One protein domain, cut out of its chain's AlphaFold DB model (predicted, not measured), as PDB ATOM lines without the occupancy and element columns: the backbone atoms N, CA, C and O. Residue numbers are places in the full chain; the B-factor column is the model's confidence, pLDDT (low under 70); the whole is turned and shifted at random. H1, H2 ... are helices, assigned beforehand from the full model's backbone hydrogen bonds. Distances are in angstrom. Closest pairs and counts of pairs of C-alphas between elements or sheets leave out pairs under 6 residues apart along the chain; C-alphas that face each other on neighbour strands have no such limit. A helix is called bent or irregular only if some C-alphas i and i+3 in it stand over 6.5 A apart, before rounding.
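AT A GLANCE: This is residues 2 to 151 and 169 to 197 of the 635 residues of the protein "Hypothetical protein" of Polarella glacialis (UniProt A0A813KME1). This is a helical bundle in which the long helices H4, H5, H6 and H7 stand side by side, H5 running opposite to H4 and H6, and H7 opposite to H6. The short hairpin of H1 and H2 packs on H4, and the short H3 packs on H5, H6 and H7. The printed part has 179 residues with seven named helices, H1 to H7 in chain order, and no named strand; the class is all helix. It is compact, with a radius of gyration of the C-alphas of 15.7 A and spans of 48 by 33 by 33 A.

HOW THE PARTS SIT: H1, residues 3 to 12, and H2, residues 16 to 26, form a helical hairpin at a shallow tilt of 14 degrees, the closest C-alphas being those of Ile 7 and Ala 19, 5.0 A apart. H2 touches H4, residues 69 to 92, through residues 75 to 86 of H4 alone, at a steep tilt of 37 degrees, only just past shallow; the closest C-alphas, of Tyr 16 and Cys 82, are 5.2 A apart. H3, residues 39 to 48, touches H5, residues 96 to 110, at a steep tilt of 40 degrees, with the C-alphas of Ala 46 and Ala 104 closest at 3.9 A. H4 and H5 form a hairpin at 12 degrees, a shallow tilt, closest at the C-alphas of Ala 87 and Ala 99, 4.0 A apart. H5 and H6, residues 124 to 151, form another at 27 degrees, closest at the C-alphas of Trp 96 and Ala 140, 4.6 A apart. H6 touches H7, residues 169 to 190, opposite ways at 14 degrees, closest at the C-alphas of Ala 138 and Ser 177, 4.2 A apart. H4 and H6 are the hubs, touching four helices each. H4 and H7 are apart. Every O i to N i+4 pair is within hydrogen-bond range in H1, H2, H4, H5 and H7, against 4 of 6 in H3 and 23 of 24 in H6.

IN THESE COORDINATES: H1 begins at C-alpha 3, (138.347, 222.868, 160.570). H3 is irregular: C-alphas 45 and 48 are 7.1 A apart. H4 is 34.8 A long from first to last C-alpha, H5 20.7 A, H6 40.8 A and H7 32.6 A. H7 ends at C-alpha 190, (107.026, 222.698, 166.273).

THE WHOLE: The two C-alphas farthest apart, of Gly 66 and Gly 150, are 49.9 A apart. Residues 152 to 168 are not printed, and C-alphas 151 and 169 across this cut are 13.3 A apart. The links H2 to H3, H3 to H4 and H5 to H6 are long. The pLDDT is under 70 at residues 48 to 61 and residue 117.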
ATOM      1  N   THR A   2     140.169 226.345 157.722       81.06
ATOM      2  CA  THR A   2     139.446 226.204 158.998       81.06
ATOM      3  C   THR A   2     138.914 224.774 159.117       81.06
ATOM      4  O   THR A   2     138.607 224.154 158.092       81.06
ATOM      5  N   GLY A   3     138.819 224.241 160.340       92.06
ATOM      6  CA  GLY A   3     138.347 222.868 160.570       92.06
ATOM      7  C   GLY A   3     136.980 222.617 159.926       92.06
ATOM      8  O   GLY A   3     136.782 221.606 159.253       92.06
ATOM      9  N   LEU A   4     136.075 223.601 159.993       95.12
ATOM     10  CA  LEU A   4     134.743 223.504 159.397       95.12
ATOM     11  C   LEU A   4     134.752 223.328 157.870       95.12
ATOM     12  O   LEU A   4     133.927 222.583 157.341       95.12
ATOM     13  N   ALA A   5     135.646 224.004 157.143       96.12
ATOM     14  CA  ALA A   5     135.701 223.893 155.682       96.12
ATOM     15  C   ALA A   5     136.127 222.484 155.243       96.12
ATOM     16  O   ALA A   5     135.546 221.923 154.315       96.12
ATOM     17  N   PHE A   6     137.096 221.904 155.955       96.62
ATOM     18  CA  PHE A   6     137.574 220.547 155.706       96.62
ATOM     19  C   PHE A   6     136.498 219.494 156.012       96.62
ATOM     20  O   PHE A   6     136.212 218.645 155.171       96.62
ATOM     21  N   ILE A   7     135.816 219.592 157.158       97.25
ATOM     22  CA  ILE A   7     134.756 218.638 157.528       97.25
ATOM     23  C   ILE A   7     133.568 218.731 156.563       97.25
ATOM     24  O   ILE A   7     133.013 217.711 156.159       97.25
ATOM     25  N   LYS A   8     133.196 219.942 156.121       97.06
ATOM     26  CA  LYS A   8     132.168 220.115 155.081       97.06
ATOM     27  C   LYS A   8     132.560 219.449 153.769       97.06
ATOM     28  O   LYS A   8     131.704 218.839 153.134       97.06
ATOM     29  N   GLN A   9     133.826 219.550 153.367       97.44
ATOM     30  CA  GLN A   9     134.317 218.861 152.177       97.44
ATOM     31  C   GLN A   9     134.153 217.341 152.317       97.44
ATOM     32  O   GLN A   9     133.568 216.719 151.434       97.44
ATOM     33  N   LEU A  10     134.577 216.756 153.443       97.75
ATOM     34  CA  LEU A  10     134.401 215.322 153.709       97.75
ATOM     35  C   LEU A  10     132.924 214.903 153.682       97.75
ATOM     36  O   LEU A  10     132.578 213.885 153.085       97.75
ATOM     37  N   TRP A  11     132.038 215.719 154.262       97.44
ATOM     38  CA  TRP A  11     130.595 215.481 154.233       97.44
ATOM     39  C   TRP A  11     130.026 215.485 152.804       97.44
ATOM     40  O   TRP A  11     129.266 214.586 152.445       97.44
ATOM     41  N   HIS A  12     130.426 216.447 151.964       97.06
ATOM     42  CA  HIS A  12     130.024 216.503 150.552       97.06
ATOM     43  C   HIS A  12     130.587 215.342 149.719       97.06
ATOM     44  O   HIS A  12     129.938 214.905 148.772       97.06
ATOM     45  N   GLU A  13     131.758 214.817 150.084       97.62
ATOM     46  CA  GLU A  13     132.352 213.610 149.495       97.62
ATOM     47  C   GLU A  13     131.720 212.306 150.029       97.62
ATOM     48  O   GLU A  13     132.180 211.217 149.687       97.62
ATOM     49  N   HIS A  14     130.670 212.396 150.858       97.25
ATOM     50  CA  HIS A  14     130.007 211.269 151.525       97.25
ATOM     51  C   HIS A  14     130.932 210.433 152.429       97.25
ATOM     52  O   HIS A  14     130.631 209.279 152.741       97.25
ATOM     53  N   LYS A  15     132.042 211.016 152.897       97.69
ATOM     54  CA  LYS A  15     132.980 210.410 153.851       97.69
ATOM     55  C   LYS A  15     132.550 210.723 155.284       97.69
ATOM     56  O   LYS A  15     133.215 211.460 156.007       97.69
ATOM     57  N   TYR A  16     131.381 210.211 155.671       98.00
ATOM     58  CA  TYR A  16     130.759 210.545 156.956       98.00
ATOM     59  C   TYR A  16     131.570 210.067 158.163       98.00
ATOM     60  O   TYR A  16     131.614 210.783 159.159       98.00
ATOM     61  N   ASP A  17     132.223 208.906 158.065       97.38
ATOM     62  CA  ASP A  17     133.095 208.384 159.124       97.38
ATOM     63  C   ASP A  17     134.290 209.320 159.364       97.38
ATOM     64  O   ASP A  17     134.532 209.729 160.498       97.38
ATOM     65  N   ASP A  18     134.977 209.747 158.296       97.44
ATOM     66  CA  ASP A  18     136.123 210.664 158.383       97.44
ATOM     67  C   ASP A  18     135.702 212.048 158.906       97.44
ATOM     68  O   ASP A  18     136.366 212.633 159.763       97.44
ATOM     69  N   ALA A  19     134.575 212.574 158.409       97.69
ATOM     70  CA  ALA A  19     134.025 213.851 158.858       97.69
ATOM     71  C   ALA A  19     133.678 213.811 160.353       97.69
ATOM     72  O   ALA A  19     133.996 214.742 161.094       97.69
ATOM     73  N   LEU A  20     133.044 212.726 160.802       97.12
ATOM     74  CA  LEU A  20     132.662 212.541 162.194       97.12
ATOM     75  C   LEU A  20     133.877 212.329 163.099       97.12
ATOM     76  O   LEU A  20     133.906 212.903 164.183       97.12
ATOM     77  N   ALA A  21     134.881 211.568 162.660       96.50
ATOM     78  CA  ALA A  21     136.121 211.373 163.405       96.50
ATOM     79  C   ALA A  21     136.817 212.713 163.688       96.50
ATOM     80  O   ALA A  21     137.260 212.955 164.809       96.50
ATOM     81  N   GLU A  22     136.842 213.619 162.709       96.69
ATOM     82  CA  GLU A  22     137.416 214.952 162.894       96.69
ATOM     83  C   GLU A  22     136.572 215.824 163.840       96.69
ATOM     84  O   GLU A  22     137.130 216.515 164.689       96.69
ATOM     85  N   VAL A  23     135.236 215.752 163.771       95.69
ATOM     86  CA  VAL A  23     134.351 216.428 164.742       95.69
ATOM     87  C   VAL A  23     134.599 215.902 166.161       95.69
ATOM     88  O   VAL A  23     134.824 216.688 167.077       95.69
ATOM     89  N   VAL A  24     134.613 214.582 166.346       94.81
ATOM     90  CA  VAL A  24     134.879 213.925 167.638       94.81
ATOM     91  C   VAL A  24     136.244 214.325 168.187       94.81
ATOM     92  O   VAL A  24     136.356 214.614 169.377       94.81
ATOM     93  N   ARG A  25     137.263 214.405 167.323       94.75
ATOM     94  CA  ARG A  25     138.611 214.857 167.679       94.75
ATOM     95  C   ARG A  25     138.623 216.314 168.143       94.75
ATOM     96  O   ARG A  25     139.301 216.617 169.117       94.75
ATOM     97  N   LEU A  26     137.895 217.207 167.466       93.50
ATOM     98  CA  LEU A  26     137.811 218.628 167.832       93.50
ATOM     99  C   LEU A  26     137.061 218.864 169.149       93.50
ATOM    100  O   LEU A  26     137.400 219.797 169.868       93.50
ATOM    101  N   PHE A  27     136.066 218.032 169.461       91.62
ATOM    102  CA  PHE A  27     135.307 218.098 170.715       91.62
ATOM    103  C   PHE A  27     135.877 217.225 171.839       91.62
ATOM    104  O   PHE A  27     135.279 217.166 172.910       91.62
ATOM    105  N   GLU A  28     136.983 216.515 171.593       92.62
ATOM    106  CA  GLU A  28     137.595 215.564 172.534       92.62
ATOM    107  C   GLU A  28     136.587 214.546 173.112       92.62
ATOM    108  O   GLU A  28     136.694 214.093 174.254       92.62
ATOM    109  N   ILE A  29     135.580 214.157 172.317       90.75
ATOM    110  CA  ILE A  29     134.526 213.253 172.786       90.75
ATOM    111  C   ILE A  29     135.114 211.852 172.928       90.75
ATOM    112  O   ILE A  29     135.568 211.239 171.963       90.75
ATOM    113  N   THR A  30     135.053 211.305 174.141       89.00
ATOM    114  CA  THR A  30     135.440 209.913 174.381       89.00
ATOM    115  C   THR A  30     134.531 208.970 173.597       89.00
ATOM    116  O   THR A  30     133.309 208.950 173.785       89.00
ATOM    117  N   GLU A  31     135.130 208.170 172.711       83.50
ATOM    118  CA  GLU A  31     134.398 207.197 171.906       83.50
ATOM    119  C   GLU A  31     133.590 206.246 172.795       83.50
ATOM    120  O   GLU A  31     134.114 205.549 173.671       83.50
ATOM    121  N   PHE A  32     132.283 206.195 172.548       82.81
ATOM    122  CA  PHE A  32     131.400 205.250 173.214       82.81
ATOM    123  C   PHE A  32     131.575 203.853 172.602       82.81
ATOM    124  O   PHE A  32     131.063 203.564 171.522       82.81
ATOM    125  N   LYS A  33     132.299 202.966 173.297       87.88
ATOM    126  CA  LYS A  33     132.563 201.587 172.849       87.88
ATOM    127  C   LYS A  33     131.358 200.664 173.074       87.88
ATOM    128  O   LYS A  33     131.330 199.891 174.037       87.88
ATOM    129  N   ALA A  34     130.383 200.712 172.167       85.38
ATOM    130  CA  ALA A  34     129.126 199.958 172.260       85.38
ATOM    131  C   ALA A  34     129.292 198.425 172.303       85.38
ATOM    132  O   ALA A  34     128.437 197.726 172.847       85.38
ATOM    133  N   GLU A  35     130.389 197.882 171.765       88.94
ATOM    134  CA  GLU A  35     130.665 196.435 171.768       88.94
ATOM    135  C   GLU A  35     130.842 195.865 173.181       88.94
ATOM    136  O   GLU A  35     130.458 194.729 173.448       88.94
ATOM    137  N   SER A  36     131.392 196.673 174.089       89.12
ATOM    138  CA  SER A  36     131.670 196.275 175.474       89.12
ATOM    139  C   SER A  36     130.481 196.458 176.417       89.12
ATOM    140  O   SER A  36     130.477 195.910 177.517       89.12
ATOM    141  N   GLN A  37     129.481 197.238 176.002       90.25
ATOM    142  CA  GLN A  37     128.371 197.642 176.854       90.25
ATOM    143  C   GLN A  37     127.168 196.698 176.687       90.25
ATOM    144  O   GLN A  37     126.924 196.163 175.590       90.25
ATOM    145  N   PRO A  38     126.384 196.478 177.759       90.81
ATOM    146  CA  PRO A  38     125.140 195.733 177.653       90.81
ATOM    147  C   PRO A  38     124.149 196.488 176.753       90.81
ATOM    148  O   PRO A  38     124.196 197.713 176.631       90.81
ATOM    149  N   ALA A  39     123.258 195.738 176.097       87.25
ATOM    150  CA  ALA A  39     122.302 196.270 175.121       87.25
ATOM    151  C   ALA A  39     121.489 197.443 175.684       87.25
ATOM    152  O   ALA A  39     121.367 198.482 175.042       87.25
ATOM    153  N   GLU A  40     121.017 197.295 176.921       87.88
ATOM    154  CA  GLU A  40     120.236 198.300 177.637       87.88
ATOM    155  C   GLU A  40     120.999 199.615 177.807       87.88
ATOM    156  O   GLU A  40     120.434 200.674 177.556       87.88
ATOM    157  N   THR A  41     122.292 199.573 178.141       89.31
ATOM    158  CA  THR A  41     123.127 200.780 178.268       89.31
ATOM    159  C   THR A  41     123.332 201.466 176.922       89.31
ATOM    160  O   THR A  41     123.280 202.692 176.848       89.31
ATOM    161  N   VAL A  42     123.523 200.699 175.845       88.31
ATOM    162  CA  VAL A  42     123.665 201.251 174.488       88.31
ATOM    163  C   VAL A  42     122.365 201.927 174.035       88.31
ATOM    164  O   VAL A  42     122.397 203.037 173.508       88.31
ATOM    165  N   LEU A  43     121.214 201.294 174.274       86.56
ATOM    166  CA  LEU A  43     119.904 201.852 173.924       86.56
ATOM    167  C   LEU A  43     119.529 203.047 174.810       86.56
ATOM    168  O   LEU A  43     118.988 204.034 174.314       86.56
ATOM    169  N   ALA A  44     119.857 202.997 176.102       88.25
ATOM    170  CA  ALA A  44     119.689 204.122 177.012       88.25
ATOM    171  C   ALA A  44     120.484 205.339 176.524       88.25
ATOM    172  O   ALA A  44     119.910 206.419 176.392       88.25
ATOM    173  N   ALA A  45     121.759 205.137 176.172       85.62
ATOM    174  CA  ALA A  45     122.636 206.181 175.648       85.62
ATOM    175  C   ALA A  45     122.150 206.760 174.307       85.62
ATOM    176  O   ALA A  45     122.354 207.940 174.048       85.62
ATOM    177  N   ALA A  46     121.454 205.975 173.477       86.31
ATOM    178  CA  ALA A  46     120.826 206.461 172.244       86.31
ATOM    179  C   ALA A  46     119.634 207.416 172.486       86.31
ATOM    180  O   ALA A  46     119.066 207.941 171.527       86.31
ATOM    181  N   GLY A  47     119.257 207.655 173.748       73.38
ATOM    182  CA  GLY A  47     118.159 208.535 174.146       73.38
ATOM    183  C   GLY A  47     116.857 207.805 174.481       73.38
ATOM    184  O   GLY A  47     115.838 208.464 174.678       73.38
ATOM    185  N   ALA A  48     116.869 206.469 174.571       61.59
ATOM    186  CA  ALA A  48     115.654 205.677 174.776       61.59
ATOM    187  C   ALA A  48     115.188 205.604 176.250       61.59
ATOM    188  O   ALA A  48     114.029 205.287 176.512       61.59
ATOM    189  N   ALA A  49     116.071 205.898 177.215       57.78
ATOM    190  CA  ALA A  49     115.786 205.748 178.651       57.78
ATOM    191  C   ALA A  49     115.944 207.034 179.487       57.78
ATOM    192  O   ALA A  49     115.477 207.078 180.619       57.78
ATOM    193  N   LEU A  50     116.579 208.076 178.949       58.28
ATOM    194  CA  LEU A  50     117.155 209.173 179.742       58.28
ATOM    195  C   LEU A  50     116.249 210.400 179.965       58.28
ATOM    196  O   LEU A  50     116.715 211.420 180.455       58.28
ATOM    197  N   TRP A  51     114.952 210.319 179.657       54.78
ATOM    198  CA  TRP A  51     114.063 211.491 179.719       54.78
ATOM    199  C   TRP A  51     113.557 211.860 181.121       54.78
ATOM    200  O   TRP A  51     113.058 212.966 181.303       54.78
ATOM    201  N   GLU A  52     113.720 211.000 182.128       49.94
ATOM    202  CA  GLU A  52     113.245 211.292 183.486       49.94
ATOM    203  C   GLU A  52     114.401 211.286 184.490       49.94
ATOM    204  O   GLU A  52     114.789 210.261 185.043       49.94
ATOM    205  N   GLY A  53     114.963 212.473 184.726       56.78
ATOM    206  CA  GLY A  53     115.659 212.799 185.974       56.78
ATOM    207  C   GLY A  53     117.133 212.412 186.093       56.78
ATOM    208  O   GLY A  53     117.764 212.799 187.075       56.78
ATOM    209  N   SER A  54     117.723 211.715 185.122       57.88
ATOM    210  CA  SER A  54     119.171 211.502 185.139       57.88
ATOM    211  C   SER A  54     119.855 212.755 184.605       57.88
ATOM    212  O   SER A  54     119.909 212.971 183.397       57.88
ATOM    213  N   ALA A  55     120.341 213.596 185.521       58.22
ATOM    214  CA  ALA A  55     121.152 214.759 185.195       58.22
ATOM    215  C   ALA A  55     122.350 214.298 184.363       58.22
ATOM    216  O   ALA A  55     123.282 213.678 184.878       58.22
ATOM    217  N   VAL A  56     122.298 214.553 183.059       59.25
ATOM    218  CA  VAL A  56     123.457 214.366 182.202       59.25
ATOM    219  C   VAL A  56     124.437 215.434 182.627       59.25
ATOM    220  O   VAL A  56     124.170 216.625 182.486       59.25
ATOM    221  N   THR A  57     125.541 215.013 183.232       61.69
ATOM    222  CA  THR A  57     126.674 215.904 183.453       61.69
ATOM    223  C   THR A  57     127.117 216.409 182.082       61.69
ATOM    224  O   THR A  57     127.518 215.565 181.271       61.69
ATOM    225  N   PRO A  58     127.038 217.726 181.805       65.12
ATOM    226  CA  PRO A  58     127.566 218.292 180.571       65.12
ATOM    227  C   PRO A  58     129.017 217.831 180.430       65.12
ATOM    228  O   PRO A  58     129.823 218.064 181.331       65.12
ATOM    229  N   TRP A  59     129.352 217.095 179.368       68.88
ATOM    230  CA  TRP A  59     130.741 216.653 179.167       68.88
ATOM    231  C   TRP A  59     131.617 217.778 178.620       68.88
ATOM    232  O   TRP A  59     132.834 217.705 178.761       68.88
ATOM    233  N   LEU A  60     131.021 218.819 178.028       66.38
ATOM    234  CA  LEU A  60     131.719 220.041 177.646       66.38
ATOM    235  C   LEU A  60     131.606 221.033 178.811       66.38
ATOM    236  O   LEU A  60     130.730 221.890 178.841       66.38
ATOM    237  N   ALA A  61     132.474 220.888 179.814       62.28
ATOM    238  CA  ALA A  61     132.625 221.940 180.821       62.28
ATOM    239  C   ALA A  61     133.286 223.194 180.217       62.28
ATOM    240  O   ALA A  61     133.020 224.296 180.682       62.28
ATOM    241  N   ASP A  62     134.069 223.023 179.143       70.25
ATOM    242  CA  ASP A  62     134.735 224.096 178.416       70.25
ATOM    243  C   ASP A  62     134.590 223.866 176.902       70.25
ATOM    244  O   ASP A  62     134.910 222.791 176.387       70.25
ATOM    245  N   THR A  63     134.116 224.877 176.164       72.69
ATOM    246  CA  THR A  63     134.252 224.912 174.698       72.69
ATOM    247  C   THR A  63     135.718 224.677 174.319       72.69
ATOM    248  O   THR A  63     136.587 225.277 174.961       72.69
ATOM    249  N   PRO A  64     136.021 223.868 173.282       76.44
ATOM    250  CA  PRO A  64     137.395 223.567 172.899       76.44
ATOM    251  C   PRO A  64     138.203 224.856 172.743       76.44
ATOM    252  O   PRO A  64     137.791 225.775 172.025       76.44
ATOM    253  N   VAL A  65     139.334 224.944 173.449       81.69
ATOM    254  CA  VAL A  65     140.136 226.169 173.523       81.69
ATOM    255  C   VAL A  65     140.508 226.625 172.110       81.69
ATOM    256  O   VAL A  65     141.252 225.951 171.400       81.69
ATOM    257  N   GLY A  66     139.997 227.790 171.708       87.38
ATOM    258  CA  GLY A  66     140.306 228.414 170.419       87.38
ATOM    259  C   GLY A  66     139.294 228.184 169.293       87.38
ATOM    260  O   GLY A  66     139.562 228.634 168.180       87.38
ATOM    261  N   ILE A  67     138.149 227.540 169.546       89.31
ATOM    262  CA  ILE A  67     137.034 227.486 168.584       89.31
ATOM    263  C   ILE A  67     135.999 228.555 168.946       89.31
ATOM    264  O   ILE A  67     135.543 228.633 170.085       89.31
ATOM    265  N   ASP A  68     135.619 229.378 167.969       90.94
ATOM    266  CA  ASP A  68     134.518 230.333 168.121       90.94
ATOM    267  C   ASP A  68     133.204 229.586 168.432       90.94
ATOM    268  O   ASP A  68     132.899 228.612 167.734       90.94
ATOM    269  N   PRO A  69     132.390 230.008 169.420       88.62
ATOM    270  CA  PRO A  69     131.159 229.303 169.784       88.62
ATOM    271  C   PRO A  69     130.202 229.055 168.610       88.62
ATOM    272  O   PRO A  69     129.577 227.996 168.538       88.62
ATOM    273  N   ALA A  70     130.119 229.979 167.644       90.12
ATOM    274  CA  ALA A  70     129.278 229.792 166.462       90.12
ATOM    275  C   ALA A  70     129.877 228.783 165.464       90.12
ATOM    276  O   ALA A  70     129.138 228.091 164.757       90.12
ATOM    277  N   GLU A  71     131.207 228.671 165.386       92.31
ATOM    278  CA  GLU A  71     131.869 227.606 164.627       92.31
ATOM    279  C   GLU A  71     131.687 226.244 165.313       92.31
ATOM    280  O   GLU A  71     131.339 225.279 164.630       92.31
ATOM    281  N   ALA A  72     131.826 226.176 166.641       91.44
ATOM    282  CA  ALA A  72     131.569 224.970 167.426       91.44
ATOM    283  C   ALA A  72     130.132 224.465 167.216       91.44
ATOM    284  O   ALA A  72     129.924 223.304 166.872       91.44
ATOM    285  N   GLU A  73     129.137 225.345 167.288       91.19
ATOM    286  CA  GLU A  73     127.741 224.985 167.034       91.19
ATOM    287  C   GLU A  73     127.539 224.372 165.634       91.19
ATOM    288  O   GLU A  73     126.898 223.330 165.476       91.19
ATOM    289  N   ARG A  74     128.135 224.976 164.598       93.62
ATOM    290  CA  ARG A  74     128.054 224.460 163.220       93.62
ATOM    291  C   ARG A  74     128.742 223.106 163.066       93.62
ATOM    292  O   ARG A  74     128.267 222.277 162.288       93.62
ATOM    293  N   LEU A  75     129.850 222.891 163.772       94.81
ATOM    294  CA  LEU A  75     130.568 221.617 163.803       94.81
ATOM    295  C   LEU A  75     129.744 220.529 164.500       94.81
ATOM    296  O   LEU A  75     129.636 219.427 163.965       94.81
ATOM    297  N   ALA A  76     129.119 220.842 165.637       94.19
ATOM    298  CA  ALA A  76     128.261 219.916 166.372       94.19
ATOM    299  C   ALA A  76     127.049 219.488 165.532       94.19
ATOM    300  O   ALA A  76     126.776 218.294 165.386       94.19
ATOM    301  N   LEU A  77     126.377 220.449 164.890       95.19
ATOM    302  CA  LEU A  77     125.260 220.183 163.983       95.19
ATOM    303  C   LEU A  77     125.683 219.308 162.788       95.19
ATOM    304  O   LEU A  77     124.987 218.354 162.434       95.19
ATOM    305  N   LEU A  78     126.840 219.590 162.178       96.62
ATOM    306  CA  LEU A  78     127.383 218.774 161.088       96.62
ATOM    307  C   LEU A  78     127.726 217.350 161.552       96.62
ATOM    308  O   LEU A  78     127.428 216.385 160.844       96.62
ATOM    309  N   GLY A  79     128.277 217.207 162.759       96.62
ATOM    310  CA  GLY A  79     128.508 215.912 163.396       96.62
ATOM    311  C   GLY A  79     127.213 215.129 163.628       96.62
ATOM    312  O   GLY A  79     127.169 213.933 163.338       96.62
ATOM    313  N   CYS A  80     126.130 215.795 164.047       96.38
ATOM    314  CA  CYS A  80     124.810 215.173 164.186       96.38
ATOM    315  C   CYS A  80     124.282 214.652 162.840       96.38
ATOM    316  O   CYS A  80     123.774 213.533 162.767       96.38
ATOM    317  N   TYR A  81     124.441 215.419 161.752       97.38
ATOM    318  CA  TYR A  81     124.074 214.944 160.414       97.38
ATOM    319  C   TYR A  81     124.895 213.724 159.981       97.38
ATOM    320  O   TYR A  81     124.315 212.769 159.466       97.38
ATOM    321  N   CYS A  82     126.208 213.713 160.237       97.94
ATOM    322  CA  CYS A  82     127.054 212.550 159.955       97.94
ATOM    323  C   CYS A  82     126.595 211.321 160.754       97.94
ATOM    324  O   CYS A  82     126.406 210.249 160.178       97.94
ATOM    325  N   CYS A  83     126.325 211.488 162.053       97.75
ATOM    326  CA  CYS A  83     125.801 210.423 162.906       97.75
ATOM    327  C   CYS A  83     124.471 209.867 162.384       97.75
ATOM    328  O   CYS A  83     124.290 208.653 162.359       97.75
ATOM    329  N   ASN A  84     123.556 210.722 161.921       97.75
ATOM    330  CA  ASN A  84     122.280 210.280 161.357       97.75
ATOM    331  C   ASN A  84     122.471 209.455 160.078       97.75
ATOM    332  O   ASN A  84     121.853 208.400 159.941       97.75
ATOM    333  N   SER A  85     123.349 209.884 159.166       97.81
ATOM    334  CA  SER A  85     123.654 209.126 157.944       97.81
ATOM    335  C   SER A  85     124.308 207.772 158.239       97.81
ATOM    336  O   SER A  85     123.973 206.765 157.609       97.81
ATOM    337  N   LEU A  86     125.209 207.717 159.223       97.69
ATOM    338  CA  LEU A  86     125.839 206.470 159.657       97.69
ATOM    339  C   LEU A  86     124.838 205.550 160.363       97.69
ATOM    340  O   LEU A  86     124.766 204.364 160.033       97.69
ATOM    341  N   ALA A  87     123.999 206.083 161.252       97.31
ATOM    342  CA  ALA A  87     122.945 205.319 161.912       97.31
ATOM    343  C   ALA A  87     121.993 204.673 160.894       97.31
ATOM    344  O   ALA A  87     121.714 203.476 160.984       97.31
ATOM    345  N   GLU A  88     121.571 205.419 159.872       97.25
ATOM    346  CA  GLU A  88     120.751 204.893 158.780       97.25
ATOM    347  C   GLU A  88     121.455 203.751 158.021       97.25
ATOM    348  O   GLU A  88     120.854 202.705 157.751       97.25
ATOM    349  N   SER A  89     122.746 203.913 157.708       97.38
ATOM    350  CA  SER A  89     123.566 202.884 157.051       97.38
ATOM    351  C   SER A  89     123.661 201.596 157.880       97.38
ATOM    352  O   SER A  89     123.530 200.492 157.342       97.38
ATOM    353  N   HIS A  90     123.817 201.713 159.201       97.19
ATOM    354  CA  HIS A  90     123.834 200.569 160.114       97.19
ATOM    355  C   HIS A  90     122.463 199.891 160.224       97.19
ATOM    356  O   HIS A  90     122.378 198.662 160.131       97.19
ATOM    357  N   LEU A  91     121.372 200.661 160.294       96.44
ATOM    358  CA  LEU A  91     120.011 200.116 160.242       96.44
ATOM    359  C   LEU A  91     119.765 199.334 158.940       96.44
ATOM    360  O   LEU A  91     119.153 198.262 158.981       96.44
ATOM    361  N   ARG A  92     120.326 199.785 157.803       95.88
ATOM    362  CA  ARG A  92     120.204 199.093 156.499       95.88
ATOM    363  C   ARG A  92     120.830 197.709 156.530       95.88
ATOM    364  O   ARG A  92     120.340 196.784 155.882       95.88
ATOM    365  N   ARG A  93     121.881 197.552 157.331       96.62
ATOM    366  CA  ARG A  93     122.589 196.289 157.571       96.62
ATOM    367  C   ARG A  93     121.988 195.476 158.724       96.62
ATOM    368  O   ARG A  93     122.510 194.413 159.037       96.62
ATOM    369  N   GLN A  94     120.889 195.946 159.324       95.56
ATOM    370  CA  GLN A  94     120.285 195.401 160.546       95.56
ATOM    371  C   GLN A  94     121.236 195.399 161.754       95.56
ATOM    372  O   GLN A  94     121.061 194.614 162.686       95.56
ATOM    373  N   ASP A  95     122.232 196.280 161.763       96.12
ATOM    374  CA  ASP A  95     123.137 196.462 162.892       96.12
ATOM    375  C   ASP A  95     122.600 197.551 163.826       96.12
ATOM    376  O   ASP A  95     122.960 198.726 163.748       96.12
ATOM    377  N   TRP A  96     121.695 197.156 164.721       95.38
ATOM    378  CA  TRP A  96     121.099 198.091 165.672       95.38
ATOM    379  C   TRP A  96     122.107 198.632 166.693       95.38
ATOM    380  O   TRP A  96     121.889 199.723 167.212       95.38
ATOM    381  N   ARG A  97     123.205 197.910 166.983       95.44
ATOM    382  CA  ARG A  97     124.224 198.364 167.944       95.44
ATOM    383  C   ARG A  97     125.013 199.532 167.379       95.44
ATOM    384  O   ARG A  97     125.115 200.553 168.051       95.44
ATOM    385  N   GLY A  98     125.500 199.403 166.144       96.19
ATOM    386  CA  GLY A  98     126.165 200.507 165.454       96.19
ATOM    387  C   GLY A  98     125.238 201.714 165.291       96.19
ATOM    388  O   GLY A  98     125.621 202.839 165.597       96.19
ATOM    389  N   ALA A  99     123.970 201.489 164.928       96.75
ATOM    390  CA  ALA A  99     122.993 202.573 164.827       96.75
ATOM    391  C   ALA A  99     122.764 203.298 166.165       96.75
ATOM    392  O   ALA A  99     122.795 204.528 166.216       96.75
ATOM    393  N   ALA A 100     122.579 202.549 167.254       95.50
ATOM    394  CA  ALA A 100     122.393 203.110 168.587       95.50
ATOM    395  C   ALA A 100     123.646 203.846 169.094       95.50
ATOM    396  O   ALA A 100     123.515 204.895 169.718       95.50
ATOM    397  N   GLN A 101     124.852 203.364 168.769       95.62
ATOM    398  CA  GLN A 101     126.111 204.053 169.070       95.62
ATOM    399  C   GLN A 101     126.173 205.439 168.419       95.62
ATOM    400  O   GLN A 101     126.483 206.417 169.098       95.62
ATOM    401  N   TYR A 102     125.837 205.550 167.130       96.62
ATOM    402  CA  TYR A 102     125.812 206.848 166.452       96.62
ATOM    403  C   TYR A 102     124.684 207.752 166.953       96.62
ATOM    404  O   TYR A 102     124.885 208.956 167.079       96.62
ATOM    405  N   CYS A 103     123.523 207.198 167.318       96.25
ATOM    406  CA  CYS A 103     122.462 207.975 167.963       96.25
ATOM    407  C   CYS A 103     122.905 208.521 169.328       96.25
ATOM    408  O   CYS A 103     122.600 209.668 169.656       96.25
ATOM    409  N   ALA A 104     123.653 207.730 170.103       93.56
ATOM    410  CA  ALA A 104     124.229 208.161 171.372       93.56
ATOM    411  C   ALA A 104     125.277 209.259 171.172       93.56
ATOM    412  O   ALA A 104     125.292 210.236 171.911       93.56
ATOM    413  N   LEU A 105     126.124 209.147 170.149       94.12
ATOM    414  CA  LEU A 105     127.096 210.187 169.824       94.12
ATOM    415  C   LEU A 105     126.427 211.480 169.328       94.12
ATOM    416  O   LEU A 105     126.822 212.560 169.750       94.12
ATOM    417  N   ALA A 106     125.381 211.389 168.503       94.88
ATOM    418  CA  ALA A 106     124.586 212.548 168.092       94.88
ATOM    419  C   ALA A 106     123.933 213.238 169.294       94.88
ATOM    420  O   ALA A 106     123.981 214.456 169.415       94.88
ATOM    421  N   TRP A 107     123.375 212.455 170.219       92.25
ATOM    422  CA  TRP A 107     122.857 212.977 171.480       92.25
ATOM    423  C   TRP A 107     123.951 213.702 172.269       92.25
ATOM    424  O   TRP A 107     123.710 214.787 172.792       92.25
ATOM    425  N   ARG A 108     125.180 213.163 172.243       90.75
ATOM    426  CA  ARG A 108     126.337 213.822 172.850       90.75
ATOM    427  C   ARG A 108     126.786 215.119 172.171       90.75
ATOM    428  O   ARG A 108     127.403 215.985 172.776       90.75
ATOM    429  N   LEU A 109     126.501 215.276 170.894       92.12
ATOM    430  CA  LEU A 109     126.773 216.530 170.199       92.12
ATOM    431  C   LEU A 109     125.661 217.556 170.469       92.12
ATOM    432  O   LEU A 109     125.948 218.743 170.580       92.12
ATOM    433  N   GLU A 110     124.412 217.105 170.635       90.19
ATOM    434  CA  GLU A 110     123.259 217.952 170.975       90.19
ATOM    435  C   GLU A 110     123.324 218.539 172.394       90.19
ATOM    436  O   GLU A 110     122.911 219.679 172.599       90.19
ATOM    437  N   GLU A 111     123.800 217.767 173.372       83.75
ATOM    438  CA  GLU A 111     123.837 218.165 174.791       83.75
ATOM    439  C   GLU A 111     125.184 218.744 175.244       83.75
ATOM    440  O   GLU A 111     125.363 218.995 176.433       83.75
ATOM    441  N   GLY A 112     126.137 218.934 174.322       74.06
ATOM    442  CA  GLY A 112     127.488 219.391 174.658       74.06
ATOM    443  C   GLY A 112     127.491 220.683 175.470       74.06
ATOM    444  O   GLY A 112     127.985 220.696 176.593       74.06
ATOM    445  N   ASP A 113     126.898 221.743 174.926       75.00
ATOM    446  CA  ASP A 113     126.711 223.009 175.632       75.00
ATOM    447  C   ASP A 113     125.252 223.138 176.099       75.00
ATOM    448  O   ASP A 113     124.309 222.902 175.331       75.00
ATOM    449  N   ALA A 114     125.052 223.557 177.351       72.62
ATOM    450  CA  ALA A 114     123.729 223.854 177.896       72.62
ATOM    451  C   ALA A 114     122.985 224.903 177.047       72.62
ATOM    452  O   ALA A 114     121.756 224.855 176.939       72.62
ATOM    453  N   GLU A 115     123.719 225.810 176.394       77.06
ATOM    454  CA  GLU A 115     123.150 226.788 175.472       77.06
ATOM    455  C   GLU A 115     122.598 226.163 174.184       77.06
ATOM    456  O   GLU A 115     121.693 226.738 173.574       77.06
ATOM    457  N   TRP A 116     123.098 225.002 173.745       77.25
ATOM    458  CA  TRP A 116     122.654 224.350 172.504       77.25
ATOM    459  C   TRP A 116     121.386 223.523 172.703       77.25
ATOM    460  O   TRP A 116     120.524 223.497 171.820       77.25
ATOM    461  N   ALA A 117     121.217 222.914 173.880       67.56
ATOM    462  CA  ALA A 117     120.110 222.001 174.180       67.56
ATOM    463  C   ALA A 117     118.709 222.625 173.968       67.56
ATOM    464  O   ALA A 117     117.741 221.921 173.659       67.56
ATOM    465  N   GLY A 118     118.588 223.954 174.080       72.38
ATOM    466  CA  GLY A 118     117.353 224.701 173.815       72.38
ATOM    467  C   GLY A 118     117.147 225.152 172.361       72.38
ATOM    468  O   GLY A 118     116.034 225.546 172.004       72.38
ATOM    469  N   ARG A 119     118.175 225.100 171.504       77.50
ATOM    470  CA  ARG A 119     118.173 225.774 170.191       77.50
ATOM    471  C   ARG A 119     117.327 225.107 169.130       77.50
ATOM    472  O   ARG A 119     116.818 225.811 168.267       77.50
ATOM    473  N   TRP A 120     117.058 223.804 169.221       76.75
ATOM    474  CA  TRP A 120     116.116 223.154 168.298       76.75
ATOM    475  C   TRP A 120     114.724 223.800 168.337       76.75
ATOM    476  O   TRP A 120     113.979 223.707 167.369       76.75
ATOM    477  N   ARG A 121     114.353 224.495 169.424       83.62
ATOM    478  CA  ARG A 121     113.092 225.253 169.501       83.62
ATOM    479  C   ARG A 121     113.096 226.531 168.654       83.62
ATOM    480  O   ARG A 121     112.015 227.051 168.372       83.62
ATOM    481  N   ALA A 122     114.275 227.027 168.278       89.12
ATOM    482  CA  ALA A 122     114.498 228.276 167.550       89.12
ATOM    483  C   ALA A 122     115.118 228.081 166.150       89.12
ATOM    484  O   ALA A 122     114.933 228.945 165.297       89.12
ATOM    485  N   ASP A 123     115.799 226.959 165.890       93.88
ATOM    486  CA  ASP A 123     116.482 226.666 164.626       93.88
ATOM    487  C   ASP A 123     115.972 225.363 163.980       93.88
ATOM    488  O   ASP A 123     116.058 224.269 164.551       93.88
ATOM    489  N   GLY A 124     115.478 225.483 162.744       94.94
ATOM    490  CA  GLY A 124     114.980 224.362 161.953       94.94
ATOM    491  C   GLY A 124     116.052 223.328 161.586       94.94
ATOM    492  O   GLY A 124     115.732 222.147 161.467       94.94
ATOM    493  N   HIS A 125     117.324 223.708 161.452       95.69
ATOM    494  CA  HIS A 125     118.395 222.752 161.155       95.69
ATOM    495  C   HIS A 125     118.635 221.788 162.319       95.69
ATOM    496  O   HIS A 125     118.716 220.571 162.110       95.69
ATOM    497  N   TRP A 126     118.666 222.321 163.540       95.19
ATOM    498  CA  TRP A 126     118.714 221.527 164.765       95.19
ATOM    499  C   TRP A 126     117.477 220.637 164.908       95.19
ATOM    500  O   TRP A 126     117.608 219.476 165.297       95.19
ATOM    501  N   ALA A 127     116.292 221.127 164.528       95.25
ATOM    502  CA  ALA A 127     115.082 220.308 164.505       95.25
ATOM    503  C   ALA A 127     115.201 219.110 163.541       95.25
ATOM    504  O   ALA A 127     114.864 217.991 163.923       95.25
ATOM    505  N   VAL A 128     115.739 219.300 162.326       96.62
ATOM    506  CA  VAL A 128     115.993 218.201 161.367       96.62
ATOM    507  C   VAL A 128     116.974 217.178 161.949       96.62
ATOM    508  O   VAL A 128     116.723 215.973 161.891       96.62
ATOM    509  N   ALA A 129     118.092 217.643 162.514       96.12
ATOM    510  CA  ALA A 129     119.116 216.764 163.080       96.12
ATOM    511  C   ALA A 129     118.566 215.938 164.255       96.12
ATOM    512  O   ALA A 129     118.710 214.711 164.267       96.12
ATOM    513  N   ARG A 130     117.854 216.594 165.180       95.25
ATOM    514  CA  ARG A 130     117.232 215.958 166.344       95.25
ATOM    515  C   ARG A 130     116.134 214.976 165.952       95.25
ATOM    516  O   ARG A 130     116.098 213.868 166.480       95.25
ATOM    517  N   TYR A 131     115.265 215.348 165.007       96.56
ATOM    518  CA  TYR A 131     114.240 214.447 164.474       96.56
ATOM    519  C   TYR A 131     114.880 213.174 163.907       96.56
ATOM    520  O   TYR A 131     114.468 212.073 164.268       96.56
ATOM    521  N   GLY A 132     115.915 213.322 163.067       96.69
ATOM    522  CA  GLY A 132     116.628 212.193 162.467       96.69
ATOM    523  C   GLY A 132     117.230 211.256 163.513       96.69
ATOM    524  O   GLY A 132     117.036 210.044 163.432       96.69
ATOM    525  N   ARG A 133     117.882 211.808 164.543       96.44
ATOM    526  CA  ARG A 133     118.460 211.022 165.641       96.44
ATOM    527  C   ARG A 133     117.390 210.228 166.383       96.44
ATOM    528  O   ARG A 133     117.538 209.023 166.562       96.44
ATOM    529  N   LEU A 134     116.325 210.899 166.825       95.94
ATOM    530  CA  LEU A 134     115.244 210.276 167.593       95.94
ATOM    531  C   LEU A 134     114.556 209.166 166.788       95.94
ATOM    532  O   LEU A 134     114.292 208.089 167.323       95.94
ATOM    533  N   PHE A 135     114.338 209.390 165.490       97.12
ATOM    534  CA  PHE A 135     113.726 208.402 164.609       97.12
ATOM    535  C   PHE A 135     114.630 207.172 164.427       97.12
ATOM    536  O   PHE A 135     114.177 206.037 164.580       97.12
ATOM    537  N   HIS A 136     115.931 207.371 164.185       97.12
ATOM    538  CA  HIS A 136     116.891 206.268 164.099       97.12
ATOM    539  C   HIS A 136     117.049 205.512 165.422       97.12
ATOM    540  O   HIS A 136     117.160 204.285 165.411       97.12
ATOM    541  N   ALA A 137     117.001 206.205 166.562       96.31
ATOM    542  CA  ALA A 137     117.015 205.575 167.876       96.31
ATOM    543  C   ALA A 137     115.772 204.694 168.082       96.31
ATOM    544  O   ALA A 137     115.897 203.545 168.510       96.31
ATOM    545  N   ALA A 138     114.581 205.187 167.719       96.19
ATOM    546  CA  ALA A 138     113.342 204.410 167.774       96.19
ATOM    547  C   ALA A 138     113.434 203.118 166.945       96.19
ATOM    548  O   ALA A 138     113.022 202.048 167.408       96.19
ATOM    549  N   GLU A 139     114.006 203.210 165.743       96.44
ATOM    550  CA  GLU A 139     114.216 202.079 164.843       96.44
ATOM    551  C   GLU A 139     115.274 201.099 165.360       96.44
ATOM    552  O   GLU A 139     115.049 199.886 165.332       96.44
ATOM    553  N   ALA A 140     116.389 201.590 165.906       96.12
ATOM    554  CA  ALA A 140     117.429 200.752 166.501       96.12
ATOM    555  C   ALA A 140     116.867 199.910 167.657       96.12
ATOM    556  O   ALA A 140     117.042 198.690 167.676       96.12
ATOM    557  N   VAL A 141     116.101 200.528 168.561       94.75
ATOM    558  CA  VAL A 141     115.416 199.835 169.664       94.75
ATOM    559  C   VAL A 141     114.447 198.766 169.133       94.75
ATOM    560  O   VAL A 141     114.391 197.645 169.647       94.75
ATOM    561  N   ARG A 142     113.696 199.073 168.067       94.12
ATOM    562  CA  ARG A 142     112.741 198.138 167.451       94.12
ATOM    563  C   ARG A 142     113.440 196.939 166.802       94.12
ATOM    564  O   ARG A 142     112.936 195.817 166.882       94.12
ATOM    565  N   VAL A 143     114.584 197.156 166.153       94.75
ATOM    566  CA  VAL A 143     115.403 196.087 165.558       94.75
ATOM    567  C   VAL A 143     116.064 195.232 166.644       94.75
ATOM    568  O   VAL A 143     116.069 194.007 166.502       94.75
ATOM    569  N   ALA A 144     116.528 195.835 167.744       94.12
ATOM    570  CA  ALA A 144     117.079 195.116 168.896       94.12
ATOM    571  C   ALA A 144     116.076 194.087 169.446       94.12
ATOM    572  O   ALA A 144     116.359 192.886 169.460       94.12
ATOM    573  N   GLY A 145     114.842 194.523 169.729       92.38
ATOM    574  CA  GLY A 145     113.783 193.634 170.221       92.38
ATOM    575  C   GLY A 145     113.391 192.517 169.237       92.38
ATOM    576  O   GLY A 145     112.947 191.446 169.653       92.38
ATOM    577  N   LYS A 146     113.573 192.709 167.919       92.25
ATOM    578  CA  LYS A 146     113.372 191.641 166.918       92.25
ATOM    579  C   LYS A 146     114.494 190.600 166.959       92.25
ATOM    580  O   LYS A 146     114.212 189.410 166.836       92.25
ATOM    581  N   GLN A 147     115.746 191.027 167.119       91.38
ATOM    582  CA  GLN A 147     116.890 190.112 167.150       91.38
ATOM    583  C   GLN A 147     116.928 189.261 168.419       91.38
ATOM    584  O   GLN A 147     117.249 188.076 168.341       91.38
ATOM    585  N   GLU A 148     116.559 189.824 169.567       88.50
ATOM    586  CA  GLU A 148     116.488 189.076 170.827       88.50
ATOM    587  C   GLU A 148     115.461 187.943 170.763       88.50
ATOM    588  O   GLU A 148     115.739 186.827 171.205       88.50
ATOM    589  N   ARG A 149     114.318 188.179 170.103       85.38
ATOM    590  CA  ARG A 149     113.318 187.133 169.840       85.38
ATOM    591  C   ARG A 149     113.869 185.999 168.971       85.38
ATOM    592  O   ARG A 149     113.518 184.850 169.200       85.38
ATOM    593  N   GLY A 150     114.725 186.309 167.994       86.06
ATOM    594  CA  GLY A 150     115.309 185.314 167.088       86.06
ATOM    595  C   GLY A 150     116.472 184.513 167.683       86.06
ATOM    596  O   GLY A 150     116.755 183.416 167.212       86.06
ATOM    597  N   ARG A 151     117.159 185.047 168.703       83.81
ATOM    598  CA  ARG A 151     118.303 184.376 169.348       83.81
ATOM    599  C   ARG A 151     117.914 183.402 170.444       83.81
ATOM    600  O   ARG A 151     118.747 182.570 170.796       83.81
ATOM    601  N   GLU A 169     110.785 191.812 178.366       79.81
ATOM    602  CA  GLU A 169     111.851 192.499 177.618       79.81
ATOM    603  C   GLU A 169     111.364 193.091 176.291       79.81
ATOM    604  O   GLU A 169     111.719 194.214 175.929       79.81
ATOM    605  N   SER A 170     110.504 192.386 175.552       86.38
ATOM    606  CA  SER A 170     110.057 192.907 174.261       86.38
ATOM    607  C   SER A 170     109.135 194.114 174.411       86.38
ATOM    608  O   SER A 170     109.096 194.955 173.510       86.38
ATOM    609  N   ARG A 171     108.386 194.192 175.514       90.56
ATOM    610  CA  ARG A 171     107.498 195.317 175.801       90.56
ATOM    611  C   ARG A 171     108.300 196.544 176.228       90.56
ATOM    612  O   ARG A 171     107.955 197.648 175.815       90.56
ATOM    613  N   ALA A 172     109.405 196.347 176.952       90.94
ATOM    614  CA  ALA A 172     110.332 197.418 177.316       90.94
ATOM    615  C   ALA A 172     110.941 198.100 176.076       90.94
ATOM    616  O   ALA A 172     110.889 199.324 175.966       90.94
ATOM    617  N   HIS A 173     111.409 197.319 175.094       92.12
ATOM    618  CA  HIS A 173     111.904 197.854 173.821       92.12
ATOM    619  C   HIS A 173     110.829 198.654 173.070       92.12
ATOM    620  O   HIS A 173     111.078 199.761 172.602       92.12
ATOM    621  N   LEU A 174     109.603 198.135 172.975       93.31
ATOM    622  CA  LEU A 174     108.513 198.855 172.311       93.31
ATOM    623  C   LEU A 174     108.149 200.155 173.039       93.31
ATOM    624  O   LEU A 174     107.942 201.174 172.387       93.31
ATOM    625  N   ALA A 175     108.129 200.152 174.373       93.25
ATOM    626  CA  ALA A 175     107.878 201.353 175.169       93.25
ATOM    627  C   ALA A 175     108.990 202.403 175.013       93.25
ATOM    628  O   ALA A 175     108.716 203.600 174.991       93.25
ATOM    629  N   ALA A 176     110.244 201.971 174.887       92.25
ATOM    630  CA  ALA A 176     111.371 202.858 174.623       92.25
ATOM    631  C   ALA A 176     111.320 203.433 173.190       92.25
ATOM    632  O   ALA A 176     111.505 204.631 172.996       92.25
ATOM    633  N   SER A 177     110.956 202.612 172.197       95.25
ATOM    634  CA  SER A 177     110.712 203.059 170.816       95.25
ATOM    635  C   SER A 177     109.564 204.078 170.740       95.25
ATOM    636  O   SER A 177     109.716 205.119 170.104       95.25
ATOM    637  N   ARG A 178     108.457 203.838 171.463       95.62
ATOM    638  CA  ARG A 178     107.322 204.771 171.589       95.62
ATOM    639  C   ARG A 178     107.776 206.146 172.080       95.62
ATOM    640  O   ARG A 178     107.457 207.134 171.431       95.62
ATOM    641  N   ARG A 179     108.560 206.205 173.163       94.38
ATOM    642  CA  ARG A 179     109.066 207.471 173.724       94.38
ATOM    643  C   ARG A 179     109.893 208.269 172.715       94.38
ATOM    644  O   ARG A 179     109.702 209.474 172.580       94.38
ATOM    645  N   CYS A 180     110.778 207.602 171.973       95.31
ATOM    646  CA  CYS A 180     111.552 208.257 170.918       95.31
ATOM    647  C   CYS A 180     110.650 208.838 169.815       95.31
ATOM    648  O   CYS A 180     110.885 209.956 169.360       95.31
ATOM    649  N   LEU A 181     109.604 208.112 169.408       96.38
ATOM    650  CA  LEU A 181     108.661 208.574 168.387       96.38
ATOM    651  C   LEU A 181     107.756 209.714 168.885       96.38
ATOM    652  O   LEU A 181     107.514 210.658 168.142       96.38
ATOM    653  N   GLU A 182     107.298 209.685 170.136       95.75
ATOM    654  CA  GLU A 182     106.560 210.806 170.743       95.75
ATOM    655  C   GLU A 182     107.438 212.071 170.809       95.75
ATOM    656  O   GLU A 182     106.974 213.175 170.522       95.75
ATOM    657  N   ALA A 183     108.740 211.917 171.077       94.12
ATOM    658  CA  ALA A 183     109.695 213.020 170.996       94.12
ATOM    659  C   ALA A 183     109.910 213.517 169.551       94.12
ATOM    660  O   ALA A 183     110.040 214.726 169.341       94.12
ATOM    661  N   CYS A 184     109.919 212.633 168.542       96.50
ATOM    662  CA  CYS A 184     109.901 213.043 167.130       96.50
ATOM    663  C   CYS A 184     108.650 213.861 166.800       96.50
ATOM    664  O   CYS A 184     108.747 214.861 166.090       96.50
ATOM    665  N   GLU A 185     107.489 213.437 167.299       97.00
ATOM    666  CA  GLU A 185     106.223 214.132 167.089       97.00
ATOM    667  C   GLU A 185     106.262 215.543 167.669       97.00
ATOM    668  O   GLU A 185     105.846 216.485 167.003       97.00
ATOM    669  N   GLU A 186     106.838 215.716 168.857       95.44
ATOM    670  CA  GLU A 186     106.988 217.036 169.464       95.44
ATOM    671  C   GLU A 186     107.883 217.969 168.633       95.44
ATOM    672  O   GLU A 186     107.534 219.128 168.394       95.44
ATOM    673  N   VAL A 187     109.004 217.457 168.115       95.75
ATOM    674  CA  VAL A 187     109.857 218.224 167.191       95.75
ATOM    675  C   VAL A 187     109.084 218.580 165.917       95.75
ATOM    676  O   VAL A 187     109.143 219.724 165.469       95.75
ATOM    677  N   PHE A 188     108.321 217.633 165.364       96.62
ATOM    678  CA  PHE A 188     107.538 217.821 164.143       96.62
ATOM    679  C   PHE A 188     106.392 218.830 164.307       96.62
ATOM    680  O   PHE A 188     106.207 219.675 163.433       96.62
ATOM    681  N   ARG A 189     105.654 218.804 165.425       95.94
ATOM    682  CA  ARG A 189     104.595 219.790 165.716       95.94
ATOM    683  C   ARG A 189     105.146 221.211 165.721       95.94
ATOM    684  O   ARG A 189     104.493 222.130 165.234       95.94
ATOM    685  N   ARG A 190     106.360 221.393 166.251       95.62
ATOM    686  CA  ARG A 190     107.026 222.698 166.273       95.62
ATOM    687  C   ARG A 190     107.627 223.079 164.919       95.62
ATOM    688  O   ARG A 190     107.580 224.250 164.555       95.62
ATOM    689  N   TRP A 191     108.171 222.105 164.193       96.56
ATOM    690  CA  TRP A 191     108.853 222.292 162.913       96.56
ATOM    691  C   TRP A 191     108.369 221.288 161.860       96.56
ATOM    692  O   TRP A 191     109.058 220.305 161.589       96.56
ATOM    693  N   PRO A 192     107.236 221.545 161.182       96.44
ATOM    694  CA  PRO A 192     106.692 220.611 160.190       96.44
ATOM    695  C   PRO A 192     107.632 220.316 159.007       96.44
ATOM    696  O   PRO A 192     107.487 219.305 158.328       96.44
ATOM    697  N   SER A 193     108.619 221.182 158.758       96.00
ATOM    698  CA  SER A 193     109.646 221.012 157.723       96.00
ATOM    699  C   SER A 193     110.848 220.163 158.158       96.00
ATOM    700  O   SER A 193     111.753 219.946 157.351       96.00
ATOM    701  N   CYS A 194     110.888 219.665 159.404       96.69
ATOM    702  CA  CYS A 194     112.031 218.909 159.924       96.69
ATOM    703  C   CYS A 194     112.212 217.532 159.261       96.69
ATOM    704  O   CYS A 194     113.274 216.922 159.375       96.69
ATOM    705  N   THR A 195     111.188 217.037 158.560       96.50
ATOM    706  CA  THR A 195     111.201 215.764 157.837       96.50
ATOM    707  C   THR A 195     110.521 215.896 156.478       96.50
ATOM    708  O   THR A 195     109.586 216.675 156.299       96.50
ATOM    709  N   ARG A 196     110.987 215.112 155.500       95.31
ATOM    710  CA  ARG A 196     110.378 215.025 154.161       95.31
ATOM    711  C   ARG A 196     109.267 213.976 154.078       95.31
ATOM    712  O   ARG A 196     108.541 213.957 153.087       95.31
ATOM    713  N   SER A 197     109.166 213.105 155.079       94.81
ATOM    714  CA  SER A 197     108.230 211.979 155.124       94.81
ATOM    715  C   SER A 197     107.539 211.893 156.492       94.81
ATOM    716  O   SER A 197     107.736 210.920 157.224       94.81
TER     717      SER A 197